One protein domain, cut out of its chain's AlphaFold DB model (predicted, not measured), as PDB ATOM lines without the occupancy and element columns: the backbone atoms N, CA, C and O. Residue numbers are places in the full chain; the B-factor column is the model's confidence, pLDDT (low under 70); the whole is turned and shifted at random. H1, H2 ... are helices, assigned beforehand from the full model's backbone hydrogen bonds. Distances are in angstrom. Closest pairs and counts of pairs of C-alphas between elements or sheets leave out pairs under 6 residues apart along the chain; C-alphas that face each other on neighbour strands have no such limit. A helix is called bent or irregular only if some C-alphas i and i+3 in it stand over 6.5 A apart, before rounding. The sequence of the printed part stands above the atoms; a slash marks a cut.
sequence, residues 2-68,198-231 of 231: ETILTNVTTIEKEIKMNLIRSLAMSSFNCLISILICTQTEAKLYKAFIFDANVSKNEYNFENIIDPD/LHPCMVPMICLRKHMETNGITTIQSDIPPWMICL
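This is residues 2 to 68 and 198 to 231 of the 231 residues of the protein "Hypothetical protein" of Rotaria sp. Silwood2 (UniProt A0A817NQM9). One long helix, H1, makes the length of the domain: its first part, residues 2 to 16, sticks out as a free arm, and a small, loosely joined helical head sits round its other end. In that head H3 packs beside residues 29 to 36 of H1, running the same way, while H2 folds back after a tight turn and runs opposite to both; the unnamed stretches 51 to 68 and 215 to 231 make much of the rest. The printed part has 101 residues with three named helices, in the order H1, H2, H3, and no named strand; the class is all helix. The whole is loose, with a radius of gyration of the C-alphas of 17.4 A, and spans 63 by 27 by 20 A.

Start at H1, residues 2 to 38, the longest helix. Look next at H3, residues 202 to 214: it touches H1, and H1 does so with residues 29 to 36 alone. Their closest C-alphas are those of Asn 29 and Pro 204, 6.1 A apart. The two run the same way at a shallow tilt of 22 degrees. H2, residues 42 to 50, is close to H1 but not clearly touching it, the closest C-alphas being those of Leu 35 and Tyr 45 at 7.9 A. It runs opposite ways to H1, at a shallow tilt of 10 degrees. H2 is also close to H3 but not clearly touching, with the C-alphas of Ala 42 and Met 212 closest at 7.9 A; these two run opposite ways at a shallow tilt of 12 degrees. In H1, H2 and H3 every O i to N i+4 pair is within hydrogen-bond range.

Find C-alpha 2 at (-12.736, -30.720, -15.261); from there H1 runs 53.8 A to C-alpha 38 at (9.825, -1.598, 23.890). A tight link of 3 residues leads to H2, 10.9 A from C-alpha 42 to C-alpha 50. H2 is neither bent nor irregular, but only just: C-alphas 47 and 50 are 6.3 A apart. H3 runs 18.4 A from C-alpha 202 to C-alpha 214 at (9.958, -11.017, 35.124).

The two C-alphas farthest apart, those of Glu 2 and Gln 221, are 63.3 A from each other. Besides residues 2 to 16, residues 53 to 58 and 219 to 224 stand free; the body without these stretches spans 37 by 22 by 19 A. Residues 69 to 197 are not printed, and C-alphas 68 and 198 are 16.8 A apart across this cut, which lies in the link from H2 to H3. The mean pLDDT of the printed part is 79.6; look for values under 70 at residues 2 to 8, 55, 57, 59 and 218 to 231, the last being the chain's last residue.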
ATOM      1  N   GLU A   2     -12.260 -31.607 -16.343       57.78
ATOM      2  CA  GLU A   2     -12.736 -30.720 -15.261       57.78
ATOM      3  C   GLU A   2     -12.214 -31.092 -13.863       57.78
ATOM      4  O   GLU A   2     -11.746 -30.216 -13.150       57.78
ATOM      5  N   THR A   3     -12.166 -32.379 -13.500       59.38
ATOM      6  CA  THR A   3     -11.672 -32.842 -12.184       59.38
ATOM      7  C   THR A   3     -10.188 -32.542 -11.939       59.38
ATOM      8  O   THR A   3      -9.755 -32.376 -10.804       59.38
ATOM      9  N   ILE A   4      -9.390 -32.477 -13.009       62.81
ATOM     10  CA  ILE A   4      -7.959 -32.149 -12.921       62.81
ATOM     11  C   ILE A   4      -7.804 -30.639 -12.727       62.81
ATOM     12  O   ILE A   4      -7.019 -30.212 -11.886       62.81
ATOM     13  N   LEU A   5      -8.600 -29.839 -13.443       62.66
ATOM     14  CA  LEU A   5      -8.597 -28.384 -13.310       62.66
ATOM     15  C   LEU A   5      -9.065 -27.947 -11.911       62.66
ATOM     16  O   LEU A   5      -8.430 -27.097 -11.297       62.66
ATOM     17  N   THR A   6     -10.114 -28.575 -11.365       64.69
ATOM     18  CA  THR A   6     -10.585 -28.289 -10.000       64.69
ATOM     19  C   THR A   6      -9.528 -28.636  -8.959       64.69
ATOM     20  O   THR A   6      -9.273 -27.829  -8.071       64.69
ATOM     21  N   ASN A   7      -8.847 -29.777  -9.098       65.19
ATOM     22  CA  ASN A   7      -7.787 -30.173  -8.168       65.19
ATOM     23  C   ASN A   7      -6.596 -29.209  -8.201       65.19
ATOM     24  O   ASN A   7      -6.095 -28.842  -7.143       65.19
ATOM     25  N   VAL A   8      -6.193 -28.731  -9.384       69.44
ATOM     26  CA  VAL A   8      -5.140 -27.708  -9.510       69.44
ATOM     27  C   VAL A   8      -5.555 -26.409  -8.813       69.44
ATOM     28  O   VAL A   8      -4.786 -25.879  -8.018       69.44
ATOM     29  N   THR A   9      -6.798 -25.947  -8.995       74.19
ATOM     30  CA  THR A   9      -7.280 -24.736  -8.302       74.19
ATOM     31  C   THR A   9      -7.398 -24.902  -6.784       74.19
ATOM     32  O   THR A   9      -7.267 -23.923  -6.051       74.19
ATOM     33  N   THR A  10      -7.641 -26.117  -6.286       76.31
ATOM     34  CA  THR A  10      -7.668 -26.405  -4.843       76.31
ATOM     35  C   THR A  10      -6.258 -26.398  -4.258       76.31
ATOM     36  O   THR A  10      -6.041 -25.770  -3.227       76.31
ATOM     37  N   ILE A  11      -5.291 -26.999  -4.957       79.31
ATOM     38  CA  ILE A  11      -3.877 -27.012  -4.552       79.31
ATOM     39  C   ILE A  11      -3.305 -25.587  -4.527       79.31
ATOM     40  O   ILE A  11      -2.638 -25.200  -3.573       79.31
ATOM     41  N   GLU A  12      -3.602 -24.765  -5.537       81.81
ATOM     42  CA  GLU A  12      -3.167 -23.361  -5.566       81.81
ATOM     43  C   GLU A  12      -3.749 -22.544  -4.405       81.81
ATOM     44  O   GLU A  12      -3.052 -21.718  -3.810       81.81
ATOM     45  N   LYS A  13      -5.016 -22.790  -4.046       81.75
ATOM     46  CA  LYS A  13      -5.640 -22.171  -2.870       81.75
ATOM     47  C   LYS A  13      -4.948 -22.607  -1.583       81.75
ATOM     48  O   LYS A  13      -4.651 -21.752  -0.757       81.75
ATOM     49  N   GLU A  14      -4.656 -23.892  -1.429       81.62
ATOM     50  CA  GLU A  14      -3.987 -24.437  -0.244       81.62
ATOM     51  C   GLU A  14      -2.572 -23.860  -0.071       81.62
ATOM     52  O   GLU A  14      -2.222 -23.372   1.002       81.62
ATOM     53  N   ILE A  15      -1.788 -23.794  -1.152       84.19
ATOM     54  CA  ILE A  15      -0.453 -23.173  -1.149       84.19
ATOM     55  C   ILE A  15      -0.543 -21.696  -0.760       84.19
ATOM     56  O   ILE A  15       0.233 -21.221   0.071       84.19
ATOM     57  N   LYS A  16      -1.501 -20.959  -1.332       85.50
ATOM     58  CA  LYS A  16      -1.708 -19.547  -1.002       85.50
ATOM     59  C   LYS A  16      -2.057 -19.361   0.476       85.50
ATOM     60  O   LYS A  16      -1.505 -18.464   1.107       85.50
ATOM     61  N   MET A  17      -2.935 -20.198   1.028       84.25
ATOM     62  CA  MET A  17      -3.307 -20.140   2.446       84.25
ATOM     63  C   MET A  17      -2.113 -20.447   3.354       84.25
ATOM     64  O   MET A  17      -1.870 -19.704   4.302       84.25
ATOM     65  N   ASN A  18      -1.304 -21.454   3.018       86.38
ATOM     66  CA  ASN A  18      -0.088 -21.785   3.764       86.38
ATOM     67  C   ASN A  18       0.947 -20.648   3.745       86.38
ATOM     68  O   ASN A  18       1.554 -20.345   4.772       86.38
ATOM     69  N   LEU A  19       1.117 -19.968   2.606       88.06
ATOM     70  CA  LEU A  19       2.002 -18.802   2.498       88.06
ATOM     71  C   LEU A  19       1.498 -17.610   3.320       88.06
ATOM     72  O   LEU A  19       2.286 -16.968   4.010       88.06
ATOM     73  N   ILE A  20       0.193 -17.326   3.273       88.69
ATOM     74  CA  ILE A  20      -0.419 -16.257   4.076       88.69
ATOM     75  C   ILE A  20      -0.252 -16.553   5.568       88.69
ATOM     76  O   ILE A  20       0.131 -15.662   6.324       88.69
ATOM     77  N   ARG A  21      -0.467 -17.804   5.984       88.75
ATOM     78  CA  ARG A  21      -0.268 -18.241   7.369       88.75
ATOM     79  C   ARG A  21       1.184 -18.080   7.807       88.75
ATOM     80  O   ARG A  21       1.443 -17.511   8.860       88.75
ATOM     81  N   SER A  22       2.140 -18.498   6.977       90.38
ATOM     82  CA  SER A  22       3.566 -18.309   7.261       90.38
ATOM     83  C   SER A  22       3.933 -16.828   7.411       90.38
ATOM     84  O   SER A  22       4.637 -16.461   8.351       90.38
ATOM     85  N   LEU A  23       3.395 -15.957   6.552       91.31
ATOM     86  CA  LEU A  23       3.584 -14.512   6.669       91.31
ATOM     87  C   LEU A  23       2.973 -13.957   7.965       91.31
ATOM     88  O   LEU A  23       3.601 -13.131   8.632       91.31
ATOM     89  N   ALA A  24       1.774 -14.413   8.335       89.88
ATOM     90  CA  ALA A  24       1.115 -14.026   9.578       89.88
ATOM     91  C   ALA A  24       1.944 -14.452  10.801       89.88
ATOM     92  O   ALA A  24       2.201 -13.627  11.676       89.88
ATOM     93  N   MET A  25       2.458 -15.687  10.814       91.06
ATOM     94  CA  MET A  25       3.358 -16.199  11.855       91.06
ATOM     95  C   MET A  25       4.627 -15.351  11.989       91.06
ATOM     96  O   MET A  25       5.000 -14.959  13.093       91.06
ATOM     97  N   SER A  26       5.297 -15.037  10.876       91.50
ATOM     98  CA  SER A  26       6.506 -14.206  10.897       91.50
ATOM     99  C   SER A  26       6.220 -12.785  11.377       91.50
ATOM    100  O   SER A  26       6.989 -12.238  12.167       91.50
ATOM    101  N   SER A  27       5.101 -12.201  10.943       91.31
ATOM    102  CA  SER A  27       4.675 -10.863  11.368       91.31
ATOM    103  C   SER A  27       4.367 -10.832  12.865       91.31
ATOM    104  O   SER A  27       4.791  -9.918  13.567       91.31
ATOM    105  N   PHE A  28       3.701 -11.869  13.370       91.25
ATOM    106  CA  PHE A  28       3.391 -12.025  14.785       91.25
ATOM    107  C   PHE A  28       4.644 -12.195  15.646       91.25
ATOM    108  O   PHE A  28       4.804 -11.523  16.662       91.25
ATOM    109  N   ASN A  29       5.577 -13.038  15.206       92.88
ATOM    110  CA  ASN A  29       6.856 -13.221  15.885       92.88
ATOM    111  C   ASN A  29       7.659 -11.912  15.929       92.88
ATOM    112  O   ASN A  29       8.219 -11.573  16.968       92.88
ATOM    113  N   CYS A  30       7.662 -11.149  14.832       92.94
ATOM    114  CA  CYS A  30       8.283  -9.827  14.770       92.94
ATOM    115  C   CYS A  30       7.630  -8.843  15.756       92.94
ATOM    116  O   CYS A  30       8.332  -8.174  16.515       92.94
ATOM    117  N   LEU A  31       6.292  -8.806  15.802       91.06
ATOM    118  CA  LEU A  31       5.538  -7.983  16.748       91.06
ATOM    119  C   LEU A  31       5.912  -8.315  18.199       91.06
ATOM    120  O   LEU A  31       6.197  -7.405  18.972       91.06
ATOM    121  N   ILE A  32       5.971  -9.603  18.553       90.75
ATOM    122  CA  ILE A  32       6.379 -10.054  19.891       90.75
ATOM    123  C   ILE A  32       7.793  -9.576  20.222       90.75
ATOM    124  O   ILE A  32       8.007  -9.029  21.302       90.75
ATOM    125  N   SER A  33       8.753  -9.747  19.310       90.12
ATOM    126  CA  SER A  33      10.134  -9.305  19.534       90.12
ATOM    127  C   SER A  33      10.221  -7.800  19.790       90.12
ATOM    128  O   SER A  33      10.866  -7.382  20.746       90.12
ATOM    129  N   ILE A  34       9.525  -6.986  18.991       91.31
ATOM    130  CA  ILE A  34       9.484  -5.527  19.178       91.31
ATOM    131  C   ILE A  34       8.853  -5.174  20.526       91.31
ATOM    132  O   ILE A  34       9.347  -4.302  21.242       91.31
ATOM    133  N   LEU A  35       7.768  -5.851  20.889       89.44
ATOM    134  CA  LEU A  35       7.001  -5.541  22.086       89.44
ATOM    135  C   LEU A  35       7.765  -5.923  23.365       89.44
ATOM    136  O   LEU A  35       7.747  -5.162  24.328       89.44
ATOM    137  N   ILE A  36       8.516  -7.029  23.354       88.62
ATOM    138  CA  ILE A  36       9.447  -7.389  24.438       88.62
ATOM    139  C   ILE A  36      10.522  -6.307  24.623       88.62
ATOM    140  O   ILE A  36      10.869  -5.978  25.750       88.62
ATOM    141  N   CYS A  37      11.037  -5.720  23.540       87.06
ATOM    142  CA  CYS A  37      12.087  -4.701  23.634       87.06
ATOM    143  C   CYS A  37      11.588  -3.312  24.057       87.06
ATOM    144  O   CYS A  37      12.377  -2.514  24.556       87.06
ATOM    145  N   THR A  38      10.323  -2.983  23.793       86.56
ATOM    146  CA  THR A  38       9.825  -1.598  23.890       86.56
ATOM    147  C   THR A  38       8.865  -1.366  25.040       86.56
ATOM    148  O   THR A  38       8.777  -0.239  25.524       86.56
ATOM    149  N   GLN A  39       8.143  -2.398  25.475       83.44
ATOM    150  CA  GLN A  39       6.979  -2.223  26.326       83.44
ATOM    151  C   GLN A  39       7.088  -2.977  27.645       83.44
ATOM    152  O   GLN A  39       7.553  -4.108  27.696       83.44
ATOM    153  N   THR A  40       6.577  -2.361  28.712       80.19
ATOM    154  CA  THR A  40       6.516  -2.958  30.057       80.19
ATOM    155  C   THR A  40       5.113  -2.945  30.672       80.19
ATOM    156  O   THR A  40       4.875  -3.639  31.655       80.19
ATOM    157  N   GLU A  41       4.138  -2.224  30.100       82.31
ATOM    158  CA  GLU A  41       2.781  -2.155  30.662       82.31
ATOM    159  C   GLU A  41       1.835  -3.232  30.106       82.31
ATOM    160  O   GLU A  41       1.665  -3.376  28.892       82.31
ATOM    161  N   ALA A  42       1.097  -3.880  31.015       78.19
ATOM    162  CA  ALA A  42       0.118  -4.943  30.755       78.19
ATOM    163  C   ALA A  42      -0.980  -4.590  29.733       78.19
ATOM    164  O   ALA A  42      -1.451  -5.450  28.987       78.19
ATOM    165  N   LYS A  43      -1.416  -3.324  29.706       80.75
ATOM    166  CA  LYS A  43      -2.542  -2.869  28.872       80.75
ATOM    167  C   LYS A  43      -2.236  -2.980  27.381       80.75
ATOM    168  O   LYS A  43      -3.131  -3.309  26.610       80.75
ATOM    169  N   LEU A  44      -0.982  -2.748  26.994       82.94
ATOM    170  CA  LEU A  44      -0.563  -2.850  25.598       82.94
ATOM    171  C   LEU A  44      -0.424  -4.308  25.152       82.94
ATOM    172  O   LEU A  44      -0.834  -4.625  24.043       82.94
ATOM    173  N   TYR A  45       0.049  -5.214  26.018       83.31
ATOM    174  CA  TYR A  45       0.025  -6.655  25.717       83.31
ATOM    175  C   TYR A  45      -1.395  -7.132  25.427       83.31
ATOM    176  O   TYR A  45      -1.624  -7.818  24.434       83.31
ATOM    177  N   LYS A  46      -2.358  -6.712  26.261       81.38
ATOM    178  CA  LYS A  46      -3.773  -6.976  26.008       81.38
ATOM    179  C   LYS A  46      -4.186  -6.407  24.651       81.38
ATOM    180  O   LYS A  46      -4.582  -7.184  23.802       81.38
ATOM    181  N   ALA A  47      -4.028  -5.105  24.425       82.25
ATOM    182  CA  ALA A  47      -4.516  -4.438  23.216       82.25
ATOM    183  C   ALA A  47      -3.899  -4.948  21.899       82.25
ATOM    184  O   ALA A  47      -4.588  -4.974  20.886       82.25
ATOM    185  N   PHE A  48      -2.614  -5.322  21.886       82.56
ATOM    186  CA  PHE A  48      -1.916  -5.694  20.649       82.56
ATOM    187  C   PHE A  48      -1.907  -7.192  20.351       82.56
ATOM    188  O   PHE A  48      -1.854  -7.567  19.183       82.56
ATOM    189  N   ILE A  49      -1.894  -8.044  21.377       82.69
ATOM    190  CA  ILE A  49      -1.725  -9.492  21.193       82.69
ATOM    191  C   ILE A  49      -3.050 -10.217  21.420       82.69
ATOM    192  O   ILE A  49      -3.441 -11.056  20.608       82.69
ATOM    193  N   PHE A  50      -3.743  -9.891  22.511       81.06
ATOM    194  CA  PHE A  50      -4.864 -10.694  22.999       81.06
ATOM    195  C   PHE A  50      -6.242 -10.096  22.702       81.06
ATOM    196  O   PHE A  50      -7.224 -10.828  22.656       81.06
ATOM    197  N   ASP A  51      -6.340  -8.786  22.494       80.56
ATOM    198  CA  ASP A  51      -7.600  -8.120  22.188       80.56
ATOM    199  C   ASP A  51      -7.919  -8.316  20.703       80.56
ATOM    200  O   ASP A  51      -7.202  -7.851  19.816       80.56
ATOM    201  N   ALA A  52      -8.979  -9.073  20.449       77.75
ATOM    202  CA  ALA A  52      -9.446  -9.431  19.123       77.75
ATOM    203  C   ALA A  52     -10.892  -8.945  18.987       77.75
ATOM    204  O   ALA A  52     -11.802  -9.430  19.668       77.75
ATOM    205  N   ASN A  53     -11.120  -7.950  18.127       75.50
ATOM    206  CA  ASN A  53     -12.461  -7.425  17.908       75.50
ATOM    207  C   ASN A  53     -13.219  -8.312  16.920       75.50
ATOM    208  O   ASN A  53     -13.123  -8.135  15.702       75.50
ATOM    209  N   VAL A  54     -14.072  -9.187  17.451       71.69
ATOM    210  CA  VAL A  54     -14.977 -10.028  16.646       71.69
ATOM    211  C   VAL A  54     -15.848  -9.178  15.711       71.69
ATOM    212  O   VAL A  54     -16.049  -9.526  14.555       71.69
ATOM    213  N   SER A  55     -16.283  -7.995  16.156       68.94
ATOM    214  CA  SER A  55     -17.083  -7.065  15.344       68.94
ATOM    215  C   SER A  55     -16.358  -6.526  14.103       68.94
ATOM    216  O   SER A  55     -17.011  -6.044  13.181       68.94
ATOM    217  N   LYS A  56     -15.019  -6.570  14.082       73.38
ATOM    218  CA  LYS A  56     -14.184  -6.153  12.944       73.38
ATOM    219  C   LYS A  56     -13.631  -7.343  12.147       73.38
ATOM    220  O   LYS A  56     -12.855  -7.117  11.223       73.38
ATOM    221  N   ASN A  57     -14.036  -8.577  12.470       62.94
ATOM    222  CA  ASN A  57     -13.442  -9.819  11.957       62.94
ATOM    223  C   ASN A  57     -11.917  -9.904  12.184       62.94
ATOM    224  O   ASN A  57     -11.182 -10.438  11.354       62.94
ATOM    225  N   GLU A  58     -11.428  -9.356  13.298       73.56
ATOM    226  CA  GLU A  58     -10.027  -9.477  13.703       73.56
ATOM    227  C   GLU A  58      -9.867 -10.768  14.517       73.56
ATOM    228  O   GLU A  58     -10.228 -10.805  15.690       73.56
ATOM    229  N   TYR A  59      -9.346 -11.831  13.897       69.56
ATOM    230  CA  TYR A  59      -9.033 -13.096  14.566       69.56
ATOM    231  C   TYR A  59      -7.517 -13.314  14.589       69.56
ATOM    232  O   TYR A  59      -6.926 -13.805  13.624       69.56
ATOM    233  N   ASN A  60      -6.868 -12.930  15.691       75.75
ATOM    234  CA  ASN A  60      -5.404 -12.968  15.788       75.75
ATOM    235  C   ASN A  60      -4.860 -14.399  15.684       75.75
ATOM    236  O   ASN A  60      -3.901 -14.638  14.955       75.75
ATOM    237  N   PHE A  61      -5.492 -15.364  16.360       82.75
ATOM    238  CA  PHE A  61      -4.996 -16.743  16.404       82.75
ATOM    239  C   PHE A  61      -5.495 -17.625  15.256       82.75
ATOM    240  O   PHE A  61      -4.741 -18.482  14.804       82.75
ATOM    241  N   GLU A  62      -6.698 -17.395  14.720       83.12
ATOM    242  CA  GLU A  62      -7.233 -18.190  13.596       83.12
ATOM    243  C   GLU A  62      -6.400 -18.031  12.316       83.12
ATOM    244  O   GLU A  62      -6.270 -18.963  11.529       83.12
ATOM    245  N   ASN A  63      -5.779 -16.862  12.130       82.31
ATOM    246  CA  ASN A  63      -4.901 -16.601  10.989       82.31
ATOM    247  C   ASN A  63      -3.526 -17.278  11.112       82.31
ATOM    248  O   ASN A  63      -2.829 -17.446  10.110       82.31
ATOM    249  N   ILE A  64      -3.115 -17.630  12.331       86.19
ATOM    250  CA  ILE A  64      -1.783 -18.166  12.642       86.19
ATOM    251  C   ILE A  64      -1.845 -19.690  12.799       86.19
ATOM    252  O   ILE A  64      -0.928 -20.389  12.373       86.19
ATOM    253  N   ILE A  65      -2.927 -20.197  13.391       86.00
ATOM    254  CA  ILE A  65      -3.129 -21.615  13.684       86.00
ATOM    255  C   ILE A  65      -3.821 -22.289  12.499       86.00
ATOM    256  O   ILE A  65      -4.616 -21.683  11.778       86.00
ATOM    257  N   ASP A  66      -3.502 -23.560  12.279       86.12
ATOM    258  CA  ASP A  66      -4.227 -24.385  11.325       86.12
ATOM    259  C   ASP A  66      -5.310 -25.204  12.045       86.12
ATOM    260  O   ASP A  66      -4.961 -26.115  12.801       86.12
ATOM    261  N   PRO A  67      -6.610 -24.897  11.864       81.25
ATOM    262  CA  PRO A  67      -7.682 -25.609  12.561       81.25
ATOM    263  C   PRO A  67      -7.830 -27.063  12.094       81.25
ATOM    264  O   PRO A  67      -8.316 -27.903  12.850       81.25
ATOM    265  N   ASP A  68      -7.394 -27.375  10.871       83.81
ATOM    266  CA  ASP A  68      -7.545 -28.701  10.271       83.81
ATOM    267  C   ASP A  68      -6.360 -29.639  10.567       83.81
ATOM    268  O   ASP A  68      -6.416 -30.839  10.257       83.81
ATOM    269  N   LEU A 198       7.143 -27.594  18.148       86.38
ATOM    270  CA  LEU A 198       7.816 -27.166  16.919       86.38
ATOM    271  C   LEU A 198       7.095 -26.018  16.198       86.38
ATOM    272  O   LEU A 198       7.607 -25.501  15.202       86.38
ATOM    273  N   HIS A 199       5.926 -25.592  16.678       89.31
ATOM    274  CA  HIS A 199       5.211 -24.471  16.089       89.31
ATOM    275  C   HIS A 199       6.058 -23.174  16.144       89.31
ATOM    276  O   HIS A 199       6.512 -22.783  17.224       89.31
ATOM    277  N   PRO A 200       6.229 -22.435  15.026       87.44
ATOM    278  CA  PRO A 200       7.117 -21.267  14.951       87.44
ATOM    279  C   PRO A 200       6.837 -20.152  15.967       87.44
ATOM    280  O   PRO A 200       7.740 -19.398  16.327       87.44
ATOM    281  N   CYS A 201       5.589 -20.014  16.417       89.94
ATOM    282  CA  CYS A 201       5.198 -18.995  17.396       89.94
ATOM    283  C   CYS A 201       5.371 -19.442  18.855       89.94
ATOM    284  O   CYS A 201       5.203 -18.623  19.755       89.94
ATOM    285  N   MET A 202       5.729 -20.706  19.108       90.00
ATOM    286  CA  MET A 202       5.826 -21.253  20.463       90.00
ATOM    287  C   MET A 202       6.958 -20.587  21.258       90.00
ATOM    288  O   MET A 202       6.738 -20.019  22.327       90.00
ATOM    289  N   VAL A 203       8.172 -20.564  20.707       89.12
ATOM    290  CA  VAL A 203       9.331 -19.962  21.386       89.12
ATOM    291  C   VAL A 203       9.117 -18.467  21.689       89.12
ATOM    292  O   VAL A 203       9.291 -18.077  22.848       89.12
ATOM    293  N   PRO A 204       8.673 -17.624  20.729       89.88
ATOM    294  CA  PRO A 204       8.330 -16.230  21.011       89.88
ATOM    295  C   PRO A 204       7.253 -16.073  22.088       89.88
ATOM    296  O   PRO A 204       7.384 -15.202  22.942       89.88
ATOM    297  N   MET A 205       6.231 -16.934  22.105       88.56
ATOM    298  CA  MET A 205       5.176 -16.902  23.123       88.56
ATOM    299  C   MET A 205       5.668 -17.238  24.533       88.56
ATOM    300  O   MET A 205       5.284 -16.572  25.495       88.56
ATOM    301  N   ILE A 206       6.550 -18.228  24.682       88.50
ATOM    302  CA  ILE A 206       7.177 -18.508  25.983       88.50
ATOM    303  C   ILE A 206       8.052 -17.336  26.417       88.50
ATOM    304  O   ILE A 206       8.005 -16.935  27.580       88.50
ATOM    305  N   CYS A 207       8.833 -16.776  25.491       87.81
ATOM    306  CA  CYS A 207       9.681 -15.622  25.770       87.81
ATOM    307  C   CYS A 207       8.844 -14.429  26.254       87.81
ATOM    308  O   CYS A 207       9.148 -13.836  27.287       87.81
ATOM    309  N   LEU A 208       7.730 -14.156  25.569       88.62
ATOM    310  CA  LEU A 208       6.755 -13.142  25.948       88.62
ATOM    311  C   LEU A 208       6.221 -13.373  27.364       88.62
ATOM    312  O   LEU A 208       6.262 -12.468  28.193       88.62
ATOM    313  N   ARG A 209       5.759 -14.592  27.661       85.56
ATOM    314  CA  ARG A 209       5.219 -14.939  28.980       85.56
ATOM    315  C   ARG A 209       6.253 -14.736  30.086       85.56
ATOM    316  O   ARG A 209       5.939 -14.144  31.112       85.56
ATOM    317  N   LYS A 210       7.485 -15.192  29.865       86.00
ATOM    318  CA  LYS A 210       8.586 -15.047  30.823       86.00
ATOM    319  C   LYS A 210       8.988 -13.591  31.029       86.00
ATOM    320  O   LYS A 210       9.280 -13.186  32.150       86.00
ATOM    321  N   HIS A 211       8.970 -12.792  29.967       86.94
ATOM    322  CA  HIS A 211       9.183 -11.353  30.059       86.94
ATOM    323  C   HIS A 211       8.086 -10.683  30.901       86.94
ATOM    324  O   HIS A 211       8.382  -9.905  31.805       86.94
ATOM    325  N   MET A 212       6.819 -11.042  30.666       84.25
ATOM    326  CA  MET A 212       5.690 -10.544  31.458       84.25
ATOM    327  C   MET A 212       5.789 -10.953  32.936       84.25
ATOM    328  O   MET A 212       5.463 -10.158  33.813       84.25
ATOM    329  N   GLU A 213       6.264 -12.165  33.219       83.75
ATOM    330  CA  GLU A 213       6.505 -12.648  34.581       83.75
ATOM    331  C   GLU A 213       7.648 -11.898  35.273       83.75
ATOM    332  O   GLU A 213       7.473 -11.405  36.384       83.75
ATOM    333  N   THR A 214       8.785 -11.735  34.592       81.69
ATOM    334  CA  THR A 214       9.958 -11.017  35.124       81.69
ATOM    335  C   THR A 214       9.631  -9.558  35.447       81.69
ATOM    336  O   THR A 214      10.104  -9.018  36.443       81.69
ATOM    337  N   ASN A 215       8.763  -8.935  34.647       81.44
ATOM    338  CA  ASN A 215       8.323  -7.554  34.848       81.44
ATOM    339  C   ASN A 215       7.156  -7.413  35.845       81.44
ATOM    340  O   ASN A 215       6.612  -6.319  35.990       81.44
ATOM    341  N   GLY A 216       6.734  -8.493  36.513       74.19
ATOM    342  CA  GLY A 216       5.667  -8.458  37.520       74.19
ATOM    343  C   GLY A 216       4.269  -8.177  36.955       74.19
ATOM    344  O   GLY A 216       3.370  -7.781  37.694       74.19
ATOM    345  N   ILE A 217       4.054  -8.385  35.652       72.19
ATOM    346  CA  ILE A 217       2.756  -8.172  34.987       72.19
ATOM    347  C   ILE A 217       1.763  -9.293  35.343       72.19
ATOM    348  O   ILE A 217       0.546  -9.104  35.300       72.19
ATOM    349  N   THR A 218       2.273 -10.474  35.695       63.38
ATOM    350  CA  THR A 218       1.491 -11.661  36.068       63.38
ATOM    351  C   THR A 218       1.037 -11.657  37.530       63.38
ATOM    352  O   THR A 218       0.081 -12.352  37.865       63.38
ATOM    353  N   THR A 219       1.686 -10.884  38.405       56.16
ATOM    354  CA  THR A 219       1.460 -10.916  39.855       56.16
ATOM    355  C   THR A 219       0.518  -9.803  40.298       56.16
ATOM    356  O   THR A 219       0.928  -8.851  40.960       56.16
ATOM    357  N   ILE A 220      -0.762  -9.918  39.954       56.38
ATOM    358  CA  ILE A 220      -1.806  -9.187  40.677       56.38
ATOM    359  C   ILE A 220      -2.459 -10.200  41.609       56.38
ATOM    360  O   ILE A 220      -3.088 -11.164  41.180       56.38
ATOM    361  N   GLN A 221      -2.209 -10.022  42.902       53.06
ATOM    362  CA  GLN A 221      -2.734 -10.859  43.969       53.06
ATOM    363  C   GLN A 221      -4.273 -10.859  43.900       53.06
ATOM    364  O   GLN A 221      -4.897  -9.837  44.152       53.06
ATOM    365  N   SER A 222      -4.838 -12.024  43.572       53.88
ATOM    366  CA  SER A 222      -6.252 -12.442  43.657       53.88
ATOM    367  C   SER A 222      -7.135 -12.465  42.408       53.88
ATOM    368  O   SER A 222      -8.153 -13.142  42.488       53.88
ATOM    369  N   ASP A 223      -6.775 -11.869  41.268       63.09
ATOM    370  CA  ASP A 223      -7.628 -11.925  40.064       63.09
ATOM    371  C   ASP A 223      -6.854 -12.371  38.818       63.09
ATOM    372  O   ASP A 223      -5.690 -12.012  38.625       63.09
ATOM    373  N   ILE A 224      -7.516 -13.163  37.958       68.00
ATOM    374  CA  ILE A 224      -6.972 -13.563  36.654       68.00
ATOM    375  C   ILE A 224      -6.585 -12.279  35.894       68.00
ATOM    376  O   ILE A 224      -7.413 -11.369  35.753       68.00
ATOM    377  N   PRO A 225      -5.338 -12.145  35.411       68.06
ATOM    378  CA  PRO A 225      -4.918 -10.907  34.786       68.06
ATOM    379  C   PRO A 225      -5.688 -10.682  33.469       68.06
ATOM    380  O   PRO A 225      -5.974 -11.640  32.747       68.06
ATOM    381  N   PRO A 226      -6.001  -9.426  33.092       65.69
ATOM    382  CA  PRO A 226      -6.930  -9.122  31.996       65.69
ATOM    383  C   PRO A 226      -6.562  -9.665  30.611       65.69
ATOM    384  O   PRO A 226      -7.419  -9.679  29.733       65.69
ATOM    385  N   TRP A 227      -5.301 -10.045  30.394       68.50
ATOM    386  CA  TRP A 227      -4.827 -10.670  29.159       68.50
ATOM    387  C   TRP A 227      -5.117 -12.179  29.120       68.50
ATOM    388  O   TRP A 227      -5.341 -12.715  28.043       68.50
ATOM    389  N   MET A 228      -5.188 -12.847  30.279       69.94
ATOM    390  CA  MET A 228      -5.572 -14.262  30.377       69.94
ATOM    391  C   MET A 228      -7.065 -14.488  30.143       69.94
ATOM    392  O   MET A 228      -7.447 -15.587  29.785       69.94
ATOM    393  N   ILE A 229      -7.907 -13.466  30.323       69.75
ATOM    394  CA  ILE A 229      -9.347 -13.542  30.002       69.75
ATOM    395  C   ILE A 229      -9.569 -13.680  28.486       69.75
ATOM    396  O   ILE A 229     -10.613 -14.151  28.046       69.75
ATOM    397  N   CYS A 230      -8.603 -13.223  27.692       62.16
ATOM    398  CA  CYS A 230      -8.669 -13.198  26.237       62.16
ATOM    399  C   CYS A 230      -8.033 -14.436  25.573       62.16
ATOM    400  O   CYS A 230      -8.091 -14.543  24.350       62.16
ATOM    401  N   LEU A 231      -7.397 -15.314  26.357       64.69
ATOM    402  CA  LEU A 231      -6.860 -16.611  25.926       64.69
ATOM    403  C   LEU A 231      -7.922 -17.700  26.090       64.69
ATOM    404  O   LEU A 231      -7.993 -18.563  25.191       64.69
TER     405      LEU A 231